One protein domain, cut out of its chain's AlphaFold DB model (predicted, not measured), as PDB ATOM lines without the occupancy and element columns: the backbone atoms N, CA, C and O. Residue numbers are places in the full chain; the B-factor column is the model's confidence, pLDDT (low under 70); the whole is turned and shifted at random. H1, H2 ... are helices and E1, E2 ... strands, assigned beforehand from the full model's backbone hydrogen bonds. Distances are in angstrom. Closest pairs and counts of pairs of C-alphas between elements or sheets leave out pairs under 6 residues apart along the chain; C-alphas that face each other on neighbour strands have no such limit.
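This is residues 303 to 373, 399 to 406 and 417 to 440 of the 442 residues of the protein "LPXTG-motif cell wall-anchored protein" of Catenisphaera adipataccumulans (UniProt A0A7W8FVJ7). One twisted sheet, E1 E2 E3 E4 E5, curls back on itself like part of a barrel, E1 and E2 facing E4 and E5 with E3 as hinge; helix H1 packs slantwise over E3 and E4. The printed part has 103 residues, class mixed, H1 following the strands, which form a meander, each the antiparallel neighbour of the one before. It is only just compact, close to loose, radius of gyration of the C-alphas 15.2 A, spanning 54 by 29 by 28 A.

E3, residues 328 to 341, pairs with E2, residues 316 to 321, N 331 and O 318 at 2.9 A, and with E4, residues 349 to 358, N 336 and O 354 at 2.9 A. E1, residues 306 to 309, is E2's neighbour, N 308 and O 317 at 2.9 A; E5, residues 364 to 373, is E4's, N 353 and O 369 at 2.9 A. H1, residues 418 to 440, is on the sheet, height 8.4 A; its closest C-alphas with E3, Thr 336 and Ala 430, are 6.4 A apart. In H1, 16 of 19 O i to N i+4 pairs are within hydrogen-bond range.

E3 measures 37.9 A, H1 34.0 A. E1 begins at C-alpha 306 (-7.851, 18.281, 55.713); H1 ends at C-alpha 440 (20.062, 19.895, 50.353).

Cuts at 374 to 398 and 407 to 416 leave C-alpha gaps of 20.1 A and 19.5 A. Residues 399 to 406 and 417 to 440 have pLDDT under 70.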
ATOM      1  N   GLY A 303      -4.905  14.695  64.181       80.38
ATOM      2  CA  GLY A 303      -6.102  14.071  63.627       80.38
ATOM      3  C   GLY A 303      -6.104  13.957  62.099       80.38
ATOM      4  O   GLY A 303      -5.064  13.923  61.442       80.38
ATOM      5  N   ASP A 304      -7.301  13.861  61.517       82.19
ATOM      6  CA  ASP A 304      -7.462  13.648  60.076       82.19
ATOM      7  C   ASP A 304      -6.974  14.839  59.243       82.19
ATOM      8  O   ASP A 304      -7.326  15.992  59.497       82.19
ATOM      9  N   ALA A 305      -6.212  14.536  58.192       86.44
ATOM     10  CA  ALA A 305      -5.693  15.514  57.246       86.44
ATOM     11  C   ALA A 305      -6.804  16.159  56.409       86.44
ATOM     12  O   ALA A 305      -7.468  15.489  55.615       86.44
ATOM     13  N   GLN A 306      -6.949  17.477  56.536       88.44
ATOM     14  CA  GLN A 306      -7.851  18.281  55.713       88.44
ATOM     15  C   GLN A 306      -7.058  18.994  54.619       88.44
ATOM     16  O   GLN A 306      -6.212  19.839  54.904       88.44
ATOM     17  N   TRP A 307      -7.325  18.646  53.360       91.62
ATOM     18  CA  TRP A 307      -6.568  19.131  52.206       91.62
ATOM     19  C   TRP A 307      -7.284  20.255  51.468       91.62
ATOM     20  O   TRP A 307      -8.422  20.089  51.027       91.62
ATOM     21  N   THR A 308      -6.577  21.359  51.241       90.94
ATOM     22  CA  THR A 308      -7.029  22.465  50.392       90.94
ATOM     23  C   THR A 308      -6.132  22.554  49.168       90.94
ATOM     24  O   THR A 308      -4.914  22.614  49.286       90.94
ATOM     25  N   TRP A 309      -6.730  22.568  47.983       89.69
ATOM     26  CA  TRP A 309      -6.029  22.673  46.704       89.69
ATOM     27  C   TRP A 309      -6.449  23.956  46.002       89.69
ATOM     28  O   TRP A 309      -7.631  24.298  46.032       89.69
ATOM     29  N   ASN A 310      -5.517  24.620  45.327       88.56
ATOM     30  CA  ASN A 310      -5.865  25.736  44.454       88.56
ATOM     31  C   ASN A 310      -6.444  25.258  43.104       88.56
ATOM     32  O   ASN A 310      -6.356  24.080  42.750       88.56
ATOM     33  N   ASP A 311      -7.033  26.184  42.343       86.38
ATOM     34  CA  ASP A 311      -7.797  25.866  41.125       86.38
ATOM     35  C   ASP A 311      -6.951  25.233  40.010       86.38
ATOM     36  O   ASP A 311      -7.414  24.340  39.297       86.38
ATOM     37  N   ASP A 312      -5.696  25.663  39.866       85.19
ATOM     38  CA  ASP A 312      -4.774  25.142  38.849       85.19
ATOM     39  C   ASP A 312      -4.009  23.881  39.301       85.19
ATOM     40  O   ASP A 312      -3.236  23.313  38.528       85.19
ATOM     41  N   ASN A 313      -4.263  23.404  40.526       84.81
ATOM     42  CA  ASN A 313      -3.612  22.261  41.171       84.81
ATOM     43  C   ASN A 313      -2.078  22.374  41.273       84.81
ATOM     44  O   ASN A 313      -1.399  21.354  41.376       84.81
ATOM     45  N   THR A 314      -1.517  23.587  41.247       85.88
ATOM     46  CA  THR A 314      -0.076  23.831  41.445       85.88
ATOM     47  C   THR A 314       0.309  24.062  42.907       85.88
ATOM     48  O   THR A 314       1.498  24.058  43.227       85.88
ATOM     49  N   LYS A 315      -0.673  24.233  43.803       89.50
ATOM     50  CA  LYS A 315      -0.484  24.398  45.251       89.50
ATOM     51  C   LYS A 315      -1.519  23.597  46.034       89.50
ATOM     52  O   LYS A 315      -2.701  23.577  45.685       89.50
ATOM     53  N   ALA A 316      -1.081  23.001  47.135       90.62
ATOM     54  CA  ALA A 316      -1.973  22.416  48.119       90.62
ATOM     55  C   ALA A 316      -1.421  22.620  49.526       90.62
ATOM     56  O   ALA A 316      -0.208  22.654  49.724       90.62
ATOM     57  N   THR A 317      -2.322  22.706  50.492       91.50
ATOM     58  CA  THR A 317      -2.004  22.736  51.915       91.50
ATOM     59  C   THR A 317      -2.768  21.639  52.632       91.50
ATOM     60  O   THR A 317      -3.874  21.262  52.228       91.50
ATOM     61  N   VAL A 318      -2.174  21.116  53.701       90.31
ATOM     62  CA  VAL A 318      -2.849  20.215  54.632       90.31
ATOM     63  C   VAL A 318      -2.932  20.876  55.993       90.31
ATOM     64  O   VAL A 318      -1.924  21.326  56.531       90.31
ATOM     65  N   THR A 319      -4.133  20.921  56.554       91.75
ATOM     66  CA  THR A 319      -4.365  21.327  57.936       91.75
ATOM     67  C   THR A 319      -4.631  20.088  58.777       91.75
ATOM     68  O   THR A 319      -5.447  19.234  58.423       91.75
ATOM     69  N   LEU A 320      -3.904  19.994  59.886       88.38
ATOM     70  CA  LEU A 320      -3.974  18.924  60.869       88.38
ATOM     71  C   LEU A 320      -4.411  19.538  62.190       88.38
ATOM     72  O   LEU A 320      -3.787  20.486  62.661       88.38
ATOM     73  N   THR A 321      -5.453  18.982  62.792       89.06
ATOM     74  CA  THR A 321      -5.963  19.426  64.091       89.06
ATOM     75  C   THR A 321      -5.608  18.385  65.139       89.06
ATOM     76  O   THR A 321      -5.936  17.211  64.967       89.06
ATOM     77  N   CYS A 322      -4.921  18.786  66.206       88.88
ATOM     78  CA  CYS A 322      -4.639  17.913  67.339       88.88
ATOM     79  C   CYS A 322      -5.957  17.515  68.014       88.88
ATOM     80  O   CYS A 322      -6.743  18.382  68.396       88.88
ATOM     81  N   ALA A 323      -6.194  16.215  68.187       86.19
ATOM     82  CA  ALA A 323      -7.411  15.711  68.821       86.19
ATOM     83  C   ALA A 323      -7.506  16.093  70.312       86.19
ATOM     84  O   ALA A 323      -8.611  16.248  70.828       86.19
ATOM     85  N   ASN A 324      -6.361  16.289  70.976       83.56
ATOM     86  CA  ASN A 324      -6.289  16.511  72.423       83.56
ATOM     87  C   ASN A 324      -6.421  17.988  72.823       83.56
ATOM     88  O   ASN A 324      -7.081  18.291  73.812       83.56
ATOM     89  N   CYS A 325      -5.827  18.916  72.064       86.00
ATOM     90  CA  CYS A 325      -5.848  20.352  72.391       86.00
ATOM     91  C   CYS A 325      -6.546  21.233  71.344       86.00
ATOM     92  O   CYS A 325      -6.721  22.427  71.573       86.00
ATOM     93  N   GLY A 326      -6.930  20.681  70.189       85.88
ATOM     94  CA  GLY A 326      -7.550  21.441  69.100       85.88
ATOM     95  C   GLY A 326      -6.598  22.370  68.343       85.88
ATOM     96  O   GLY A 326      -7.028  23.016  67.388       85.88
ATOM     97  N   GLU A 327      -5.320  22.435  68.725       88.38
ATOM     98  CA  GLU A 327      -4.317  23.207  67.997       88.38
ATOM     99  C   GLU A 327      -4.215  22.716  66.556       88.38
ATOM    100  O   GLU A 327      -4.291  21.517  66.280       88.38
ATOM    101  N   THR A 328      -4.056  23.652  65.626       89.81
ATOM    102  CA  THR A 328      -3.972  23.344  64.205       89.81
ATOM    103  C   THR A 328      -2.590  23.663  63.676       89.81
ATOM    104  O   THR A 328      -2.131  24.796  63.821       89.81
ATOM    105  N   LYS A 329      -1.974  22.714  62.971       88.75
ATOM    106  CA  LYS A 329      -0.796  22.974  62.143       88.75
ATOM    107  C   LYS A 329      -1.172  22.881  60.672       88.75
ATOM    108  O   LYS A 329      -1.889  21.965  60.269       88.75
ATOM    109  N   THR A 330      -0.677  23.817  59.870       92.50
ATOM    110  CA  THR A 330      -0.849  23.796  58.414       92.50
ATOM    111  C   THR A 330       0.505  23.632  57.758       92.50
ATOM    112  O   THR A 330       1.441  24.367  58.065       92.50
ATOM    113  N   LEU A 331       0.598  22.662  56.857       89.19
ATOM    114  CA  LEU A 331       1.802  22.379  56.094       89.19
ATOM    115  C   LEU A 331       1.534  22.668  54.621       89.19
ATOM    116  O   LEU A 331       0.525  22.231  54.058       89.19
ATOM    117  N   GLU A 332       2.458  23.386  53.998       91.12
ATOM    118  CA  GLU A 332       2.505  23.526  52.546       91.12
ATOM    119  C   GLU A 332       2.970  22.204  51.932       91.12
ATOM    120  O   GLU A 332       3.914  21.576  52.420       91.12
ATOM    121  N   ALA A 333       2.309  21.770  50.862       88.50
ATOM    122  CA  ALA A 333       2.639  20.523  50.192       88.50
ATOM    123  C   ALA A 333       3.451  20.750  48.920       88.50
ATOM    124  O   ALA A 333       3.192  21.663  48.132       88.50
ATOM    125  N   GLU A 334       4.403  19.858  48.675       86.25
ATOM    126  CA  GLU A 334       5.075  19.772  47.388       86.25
ATOM    127  C   GLU A 334       4.175  19.038  46.388       86.25
ATOM    128  O   GLU A 334       3.660  17.951  46.671       86.25
ATOM    129  N   ILE A 335       3.990  19.636  45.207       87.88
ATOM    130  CA  ILE A 335       3.162  19.071  44.140       87.88
ATOM    131  C   ILE A 335       4.033  18.382  43.096       87.88
ATOM    132  O   ILE A 335       4.936  18.987  42.517       87.88
ATOM    133  N   THR A 336       3.699  17.130  42.799       86.94
ATOM    134  CA  THR A 336       4.233  16.387  41.656       86.94
ATOM    135  C   THR A 336       3.108  16.115  40.664       86.94
ATOM    136  O   THR A 336       2.003  15.736  41.054       86.94
ATOM    137  N   LYS A 337       3.381  16.318  39.372       85.06
ATOM    138  CA  LYS A 337       2.456  16.019  38.276       85.06
ATOM    139  C   LYS A 337       3.006  14.862  37.457       85.06
ATOM    140  O   LYS A 337       4.128  14.943  36.964       85.06
ATOM    141  N   GLU A 338       2.178  13.855  37.240       83.19
ATOM    142  CA  GLU A 338       2.462  12.739  36.348       83.19
ATOM    143  C   GLU A 338       1.434  12.706  35.218       83.19
ATOM    144  O   GLU A 338       0.228  12.809  35.447       83.19
ATOM    145  N   VAL A 339       1.908  12.618  33.977       83.38
ATOM    146  CA  VAL A 339       1.041  12.498  32.802       83.38
ATOM    147  C   VAL A 339       0.791  11.013  32.569       83.38
ATOM    148  O   VAL A 339       1.729  10.274  32.293       83.38
ATOM    149  N   LEU A 340      -0.464  10.584  32.702       81.12
ATOM    150  CA  LEU A 340      -0.862   9.185  32.518       81.12
ATOM    151  C   LEU A 340      -1.163   8.877  31.049       81.12
ATOM    152  O   LEU A 340      -0.870   7.788  30.566       81.12
ATOM    153  N   SER A 341      -1.736   9.846  30.337       80.44
ATOM    154  CA  SER A 341      -1.941   9.777  28.893       80.44
ATOM    155  C   SER A 341      -1.849  11.167  28.279       80.44
ATOM    156  O   SER A 341      -2.363  12.148  28.828       80.44
ATOM    157  N   GLU A 342      -1.179  11.257  27.133       81.81
ATOM    158  CA  GLU A 342      -1.136  12.501  26.373       81.81
ATOM    159  C   GLU A 342      -2.477  12.740  25.664       81.81
ATOM    160  O   GLU A 342      -3.075  11.795  25.140       81.81
ATOM    161  N   PRO A 343      -2.972  13.989  25.637       79.69
ATOM    162  CA  PRO A 343      -4.154  14.333  24.860       79.69
ATOM    163  C   PRO A 343      -3.886  14.134  23.366       79.69
ATOM    164  O   PRO A 343      -2.833  14.516  22.857       79.69
ATOM    165  N   THR A 344      -4.863  13.584  22.649       83.50
ATOM    166  CA  THR A 344      -4.812  13.456  21.185       83.50
ATOM    167  C   THR A 344      -5.750  14.471  20.532       83.50
ATOM    168  O   THR A 344      -6.340  15.318  21.197       83.50
ATOM    169  N   ASP A 345      -5.910  14.422  19.210       76.25
ATOM    170  CA  ASP A 345      -6.937  15.178  18.488       76.25
ATOM    171  C   ASP A 345      -8.360  14.619  18.711       76.25
ATOM    172  O   ASP A 345      -9.349  15.302  18.427       76.25
ATOM    173  N   LYS A 346      -8.476  13.393  19.243       80.50
ATOM    174  CA  LYS A 346      -9.741  12.652  19.384       80.50
ATOM    175  C   LYS A 346     -10.151  12.400  20.829       80.50
ATOM    176  O   LYS A 346     -11.347  12.411  21.117       80.50
ATOM    177  N   GLU A 347      -9.184  12.224  21.716       79.19
ATOM    178  CA  GLU A 347      -9.382  11.843  23.112       79.19
ATOM    179  C   GLU A 347      -8.666  12.822  24.041       79.19
ATOM    180  O   GLU A 347      -7.570  13.302  23.737       79.19
ATOM    181  N   ASP A 348      -9.298  13.120  25.173       77.25
ATOM    182  CA  ASP A 348      -8.650  13.858  26.250       77.25
ATOM    183  C   ASP A 348      -7.520  13.012  26.858       77.25
ATOM    184  O   ASP A 348      -7.614  11.788  26.962       77.25
ATOM    185  N   GLY A 349      -6.451  13.678  27.278       81.44
ATOM    186  CA  GLY A 349      -5.393  13.073  28.078       81.44
ATOM    187  C   GLY A 349      -5.770  13.022  29.557       81.44
ATOM    188  O   GLY A 349      -6.816  13.520  29.978       81.44
ATOM    189  N   ALA A 350      -4.886  12.475  30.381       81.44
ATOM    190  CA  ALA A 350      -5.068  12.409  31.827       81.44
ATOM    191  C   ALA A 350      -3.770  12.752  32.561       81.44
ATOM    192  O   ALA A 350      -2.683  12.311  32.185       81.44
ATOM    193  N   ALA A 351      -3.889  13.524  33.641       81.88
ATOM    194  CA  ALA A 351      -2.779  13.851  34.528       81.88
ATOM    195  C   ALA A 351      -3.158  13.617  35.995       81.88
ATOM    196  O   ALA A 351      -4.231  14.030  36.445       81.88
ATOM    197  N   LEU A 352      -2.256  12.984  36.741       83.19
ATOM    198  CA  LEU A 352      -2.348  12.761  38.178       83.19
ATOM    199  C   LEU A 352      -1.512  13.819  38.907       83.19
ATOM    200  O   LEU A 352      -0.314  13.954  38.664       83.19
ATOM    201  N   TYR A 353      -2.147  14.564  39.806       84.25
ATOM    202  CA  TYR A 353      -1.489  15.511  40.703       84.25
ATOM    203  C   TYR A 353      -1.410  14.889  42.089       84.25
ATOM    204  O   TYR A 353      -2.433  14.463  42.626       84.25
ATOM    205  N   ILE A 354      -0.213  14.847  42.666       86.25
ATOM    206  CA  ILE A 354       0.054  14.304  43.999       86.25
ATOM    207  C   ILE A 354       0.617  15.432  44.855       86.25
ATOM    208  O   ILE A 354       1.613  16.049  44.481       86.25
ATOM    209  N   ALA A 355      -0.022  15.693  45.991       87.00
ATOM    210  CA  ALA A 355       0.482  16.575  47.032       87.00
ATOM    211  C   ALA A 355       1.092  15.732  48.147       87.00
ATOM    212  O   ALA A 355       0.450  14.798  48.629       87.00
ATOM    213  N   ALA A 356       2.302  16.091  48.569       85.38
ATOM    214  CA  ALA A 356       2.972  15.500  49.717       85.38
ATOM    215  C   ALA A 356       3.442  16.603  50.673       85.38
ATOM    216  O   ALA A 356       4.143  17.525  50.264       85.38
ATOM    217  N   ALA A 357       3.066  16.504  51.946       83.62
ATOM    218  CA  ALA A 357       3.504  17.414  53.001       83.62
ATOM    219  C   ALA A 357       4.169  16.614  54.121       83.62
ATOM    220  O   ALA A 357       3.657  15.565  54.510       83.62
ATOM    221  N   GLN A 358       5.297  17.094  54.641       82.56
ATOM    222  CA  GLN A 358       6.035  16.436  55.718       82.56
ATOM    223  C   GLN A 358       6.139  17.369  56.924       82.56
ATOM    224  O   GLN A 358       6.437  18.549  56.750       82.56
ATOM    225  N   ASP A 359       5.921  16.849  58.130       80.25
ATOM    226  CA  ASP A 359       6.183  17.600  59.359       80.25
ATOM    227  C   ASP A 359       7.644  17.486  59.835       80.25
ATOM    228  O   ASP A 359       8.509  16.883  59.185       80.25
ATOM    229  N   GLU A 360       7.952  18.147  60.950       77.12
ATOM    230  CA  GLU A 360       9.301  18.189  61.521       77.12
ATOM    231  C   GLU A 360       9.777  16.806  61.983       77.12
ATOM    232  O   GLU A 360      10.924  16.444  61.712       77.12
ATOM    233  N   ASP A 361       8.864  15.995  62.525       74.94
ATOM    234  CA  ASP A 361       9.104  14.613  62.965       74.94
ATOM    235  C   ASP A 361       9.297  13.630  61.796       74.94
ATOM    236  O   ASP A 361       9.667  12.469  61.980       74.94
ATOM    237  N   GLY A 362       9.069  14.091  60.563       73.62
ATOM    238  CA  GLY A 362       9.278  13.318  59.346       73.62
ATOM    239  C   GLY A 362       8.053  12.535  58.874       73.62
ATOM    240  O   GLY A 362       8.159  11.814  57.876       73.62
ATOM    241  N   THR A 363       6.898  12.703  59.519       80.31
ATOM    242  CA  THR A 363       5.624  12.113  59.095       80.31
ATOM    243  C   THR A 363       5.165  12.760  57.796       80.31
ATOM    244  O   THR A 363       5.103  13.984  57.688       80.31
ATOM    245  N   VAL A 364       4.833  11.936  56.798       80.94
ATOM    246  CA  VAL A 364       4.402  12.394  55.471       80.94
ATOM    247  C   VAL A 364       2.906  12.162  55.289       80.94
ATOM    248  O   VAL A 364       2.401  11.059  55.491       80.94
ATOM    249  N   TRP A 365       2.219  13.201  54.837       85.12
ATOM    250  CA  TRP A 365       0.805  13.223  54.495       85.12
ATOM    251  C   TRP A 365       0.654  13.394  52.992       85.12
ATOM    252  O   TRP A 365       1.421  14.135  52.374       85.12
ATOM    253  N   TYR A 366      -0.358  12.759  52.407       85.69
ATOM    254  CA  TYR A 366      -0.601  12.843  50.970       85.69
ATOM    255  C   TYR A 366      -2.069  13.053  50.609       85.69
ATOM    256  O   TYR A 366      -2.987  12.675  51.337       85.69
ATOM    257  N   SER A 367      -2.265  13.646  49.436       88.00
ATOM    258  CA  SER A 367      -3.540  13.771  48.734       88.00
ATOM    259  C   SER A 367      -3.276  13.735  47.236       88.00
ATOM    260  O   SER A 367      -2.176  14.054  46.786       88.00
ATOM    261  N   TRP A 368      -4.271  13.362  46.439       85.50
ATOM    262  CA  TRP A 368      -4.135  13.344  44.989       85.50
ATOM    263  C   TRP A 368      -5.424  13.766  44.291       85.50
ATOM    264  O   TRP A 368      -6.528  13.611  44.819       85.50
ATOM    265  N   LYS A 369      -5.278  14.263  43.062       84.44
ATOM    266  CA  LYS A 369      -6.375  14.566  42.140       84.44
ATOM    267  C   LYS A 369      -6.050  14.046  40.747       84.44
ATOM    268  O   LYS A 369      -4.959  14.280  40.231       84.44
ATOM    269  N   LEU A 370      -7.017  13.381  40.125       83.38
ATOM    270  CA  LEU A 370      -6.944  12.975  38.725       83.38
ATOM    271  C   LEU A 370      -7.705  13.989  37.869       83.38
ATOM    272  O   LEU A 370      -8.889  14.226  38.106       83.38
ATOM    273  N   MET A 371      -7.030  14.569  36.880       79.94
ATOM    274  CA  MET A 371      -7.584  15.612  36.019       79.94
ATOM    275  C   MET A 371      -7.564  15.180  34.552       79.94
ATOM    276  O   MET A 371      -6.580  14.608  34.082       79.94
ATOM    277  N   SER A 372      -8.635  15.509  33.824       79.38
ATOM    278  CA  SER A 372      -8.671  15.400  32.361       79.38
ATOM    279  C   SER A 372      -7.856  16.533  31.731       79.38
ATOM    280  O   SER A 372      -7.951  17.685  32.164       79.38
ATOM    281  N   VAL A 373      -7.055  16.211  30.718       79.56
ATOM    282  CA  VAL A 373      -6.296  17.171  29.912       79.56
ATOM    283  C   VAL A 373      -7.011  17.313  28.568       79.56
ATOM    284  O   VAL A 373      -7.046  16.342  27.816       79.56
ATOM    285  N   ALA A 399     -12.262  11.355  48.024       28.00
ATOM    286  CA  ALA A 399     -10.933  11.078  48.543       28.00
ATOM    287  C   ALA A 399     -10.990   9.923  49.555       28.00
ATOM    288  O   ALA A 399     -11.737   9.992  50.531       28.00
ATOM    289  N   THR A 400     -10.193   8.880  49.330       27.77
ATOM    290  CA  THR A 400      -9.955   7.826  50.320       27.77
ATOM    291  C   THR A 400      -8.677   8.173  51.073       27.77
ATOM    292  O   THR A 400      -7.589   8.155  50.503       27.77
ATOM    293  N   VAL A 401      -8.824   8.522  52.351       32.25
ATOM    294  CA  VAL A 401      -7.710   8.728  53.282       32.25
ATOM    295  C   VAL A 401      -7.115   7.359  53.594       32.25
ATOM    296  O   VAL A 401      -7.750   6.550  54.264       32.25
ATOM    297  N   ILE A 402      -5.906   7.077  53.114       35.53
ATOM    298  CA  ILE A 402      -5.163   5.901  53.568       35.53
ATOM    299  C   ILE A 402      -4.413   6.333  54.838       35.53
ATOM    300  O   ILE A 402      -3.358   6.966  54.787       35.53
ATOM    301  N   LYS A 403      -5.005   6.054  56.006       31.42
ATOM    302  CA  LYS A 403      -4.310   6.160  57.298       31.42
ATOM    303  C   LYS A 403      -3.358   4.976  57.435       31.42
ATOM    304  O   LYS A 403      -3.736   3.865  57.088       31.42
ATOM    305  N   LYS A 404      -2.154   5.247  57.956       38.00
ATOM    306  CA  LYS A 404      -1.123   4.301  58.426       38.00
ATOM    307  C   LYS A 404      -1.430   2.827  58.124       38.00
ATOM    308  O   LYS A 404      -1.916   2.103  58.984       38.00
ATOM    309  N   GLU A 405      -1.013   2.365  56.955       24.88
ATOM    310  CA  GLU A 405      -0.667   0.961  56.782       24.88
ATOM    311  C   GLU A 405       0.804   0.890  56.408       24.88
ATOM    312  O   GLU A 405       1.275   1.529  55.468       24.88
ATOM    313  N   THR A 406       1.550   0.121  57.198       28.89
ATOM    314  CA  THR A 406       2.839  -0.398  56.754       28.89
ATOM    315  C   THR A 406       2.526  -1.173  55.480       28.89
ATOM    316  O   THR A 406       1.914  -2.235  55.576       28.89
ATOM    317  N   HIS A 417      -5.077  -4.150  38.012       35.19
ATOM    318  CA  HIS A 417      -4.090  -3.417  38.816       35.19
ATOM    319  C   HIS A 417      -3.268  -2.336  38.092       35.19
ATOM    320  O   HIS A 417      -2.396  -1.741  38.725       35.19
ATOM    321  N   THR A 418      -3.510  -2.012  36.818       34.75
ATOM    322  CA  THR A 418      -2.682  -1.005  36.109       34.75
ATOM    323  C   THR A 418      -2.786   0.390  36.734       34.75
ATOM    324  O   THR A 418      -1.771   1.069  36.879       34.75
ATOM    325  N   GLY A 419      -3.972   0.781  37.214       35.84
ATOM    326  CA  GLY A 419      -4.157   2.027  37.966       35.84
ATOM    327  C   GLY A 419      -3.485   2.013  39.344       35.84
ATOM    328  O   GLY A 419      -2.927   3.020  39.764       35.84
ATOM    329  N   PHE A 420      -3.472   0.864  40.027       36.41
ATOM    330  CA  PHE A 420      -2.907   0.717  41.374       36.41
ATOM    331  C   PHE A 420      -1.366   0.635  41.362       36.41
ATOM    332  O   PHE A 420      -0.701   1.197  42.234       36.41
ATOM    333  N   TYR A 421      -0.774  -0.001  40.342       39.38
ATOM    334  CA  TYR A 421       0.683  -0.037  40.139       39.38
ATOM    335  C   TYR A 421       1.250   1.321  39.709       39.38
ATOM    336  O   TYR A 421       2.288   1.734  40.220       39.38
ATOM    337  N   ALA A 422       0.554   2.054  38.831       43.19
ATOM    338  CA  ALA A 422       0.936   3.427  38.500       43.19
ATOM    339  C   ALA A 422       0.856   4.331  39.741       43.19
ATOM    340  O   ALA A 422       1.782   5.080  40.025       43.19
ATOM    341  N   MET A 423      -0.201   4.188  40.546       45.81
ATOM    342  CA  MET A 423      -0.378   4.954  41.781       45.81
ATOM    343  C   MET A 423       0.725   4.672  42.814       45.81
ATOM    344  O   MET A 423       1.255   5.605  43.409       45.81
ATOM    345  N   THR A 424       1.125   3.410  42.999       50.44
ATOM    346  CA  THR A 424       2.213   3.031  43.923       50.44
ATOM    347  C   THR A 424       3.596   3.476  43.435       50.44
ATOM    348  O   THR A 424       4.408   3.933  44.246       50.44
ATOM    349  N   ALA A 425       3.866   3.424  42.127       51.97
ATOM    350  CA  ALA A 425       5.098   3.951  41.535       51.97
ATOM    351  C   ALA A 425       5.178   5.487  41.629       51.97
ATOM    352  O   ALA A 425       6.211   6.026  42.031       51.97
ATOM    353  N   ALA A 426       4.070   6.180  41.356       53.03
ATOM    354  CA  ALA A 426       3.941   7.632  41.462       53.03
ATOM    355  C   ALA A 426       4.113   8.126  42.908       53.03
ATOM    356  O   ALA A 426       4.861   9.070  43.171       53.03
ATOM    357  N   LEU A 427       3.487   7.436  43.871       53.53
ATOM    358  CA  LEU A 427       3.661   7.688  45.306       53.53
ATOM    359  C   LEU A 427       5.123   7.487  45.737       53.53
ATOM    360  O   LEU A 427       5.664   8.301  46.483       53.53
ATOM    361  N   SER A 428       5.793   6.455  45.217       52.44
ATOM    362  CA  SER A 428       7.212   6.186  45.496       52.44
ATOM    363  C   SER A 428       8.141   7.266  44.920       52.44
ATOM    364  O   SER A 428       9.101   7.673  45.578       52.44
ATOM    365  N   ALA A 429       7.848   7.768  43.715       54.69
ATOM    366  CA  ALA A 429       8.594   8.855  43.081       54.69
ATOM    367  C   ALA A 429       8.402  10.196  43.813       54.69
ATOM    368  O   ALA A 429       9.377  10.925  44.022       54.69
ATOM    369  N   ALA A 430       7.177  10.487  44.262       53.66
ATOM    370  CA  ALA A 430       6.868  11.661  45.077       53.66
ATOM    371  C   ALA A 430       7.595  11.618  46.435       53.66
ATOM    372  O   ALA A 430       8.217  12.609  46.820       53.66
ATOM    373  N   LEU A 431       7.626  10.458  47.115       51.88
ATOM    374  CA  LEU A 431       8.447  10.267  48.320       51.88
ATOM    375  C   LEU A 431       9.923  10.596  48.042       51.88
ATOM    376  O   LEU A 431      10.546  11.363  48.776       51.88
ATOM    377  N   PHE A 432      10.485  10.054  46.959       53.88
ATOM    378  CA  PHE A 432      11.887  10.278  46.597       53.88
ATOM    379  C   PHE A 432      12.218  11.758  46.343       53.88
ATOM    380  O   PHE A 432      13.318  12.201  46.681       53.88
ATOM    381  N   ALA A 433      11.291  12.528  45.766       55.91
ATOM    382  CA  ALA A 433      11.470  13.958  45.520       55.91
ATOM    383  C   ALA A 433      11.552  14.765  46.829       55.91
ATOM    384  O   ALA A 433      12.503  15.535  47.004       55.91
ATOM    385  N   VAL A 434      10.636  14.502  47.770       54.22
ATOM    386  CA  VAL A 434      10.589  15.154  49.091       54.22
ATOM    387  C   VAL A 434      11.870  14.863  49.888       54.22
ATOM    388  O   VAL A 434      12.549  15.778  50.364       54.22
ATOM    389  N   PHE A 435      12.295  13.593  49.956       49.72
ATOM    390  CA  PHE A 435      13.510  13.194  50.683       49.72
ATOM    391  C   PHE A 435      14.802  13.795  50.097       49.72
ATOM    392  O   PHE A 435      15.740  14.109  50.835       49.72
ATOM    393  N   LYS A 436      14.879  13.986  48.773       51.88
ATOM    394  CA  LYS A 436      16.095  14.476  48.097       51.88
ATOM    395  C   LYS A 436      16.329  15.980  48.290       51.88
ATOM    396  O   LYS A 436      17.476  16.421  48.204       51.88
ATOM    397  N   ARG A 437      15.282  16.770  48.551       51.16
ATOM    398  CA  ARG A 437      15.385  18.225  48.769       51.16
ATOM    399  C   ARG A 437      15.744  18.603  50.201       51.16
ATOM    400  O   ARG A 437      16.572  19.489  50.381       51.16
ATOM    401  N   LYS A 438      15.220  17.902  51.213       46.38
ATOM    402  CA  LYS A 438      15.550  18.190  52.624       46.38
ATOM    403  C   LYS A 438      17.043  17.970  52.913       46.38
ATOM    404  O   LYS A 438      17.668  18.795  53.562       46.38
ATOM    405  N   LYS A 439      17.657  16.957  52.285       43.16
ATOM    406  CA  LYS A 439      19.113  16.694  52.334       43.16
ATOM    407  C   LYS A 439      19.985  17.764  51.646       43.16
ATOM    408  O   LYS A 439      21.204  17.666  51.693       43.16
ATOM    409  N   ARG A 440      19.381  18.728  50.942       43.53
ATOM    410  CA  ARG A 440      20.062  19.895  50.353       43.53
ATOM    411  C   ARG A 440      19.884  21.180  51.173       43.53
ATOM    412  O   ARG A 440      20.609  22.128  50.901       43.53
TER     413      ARG A 440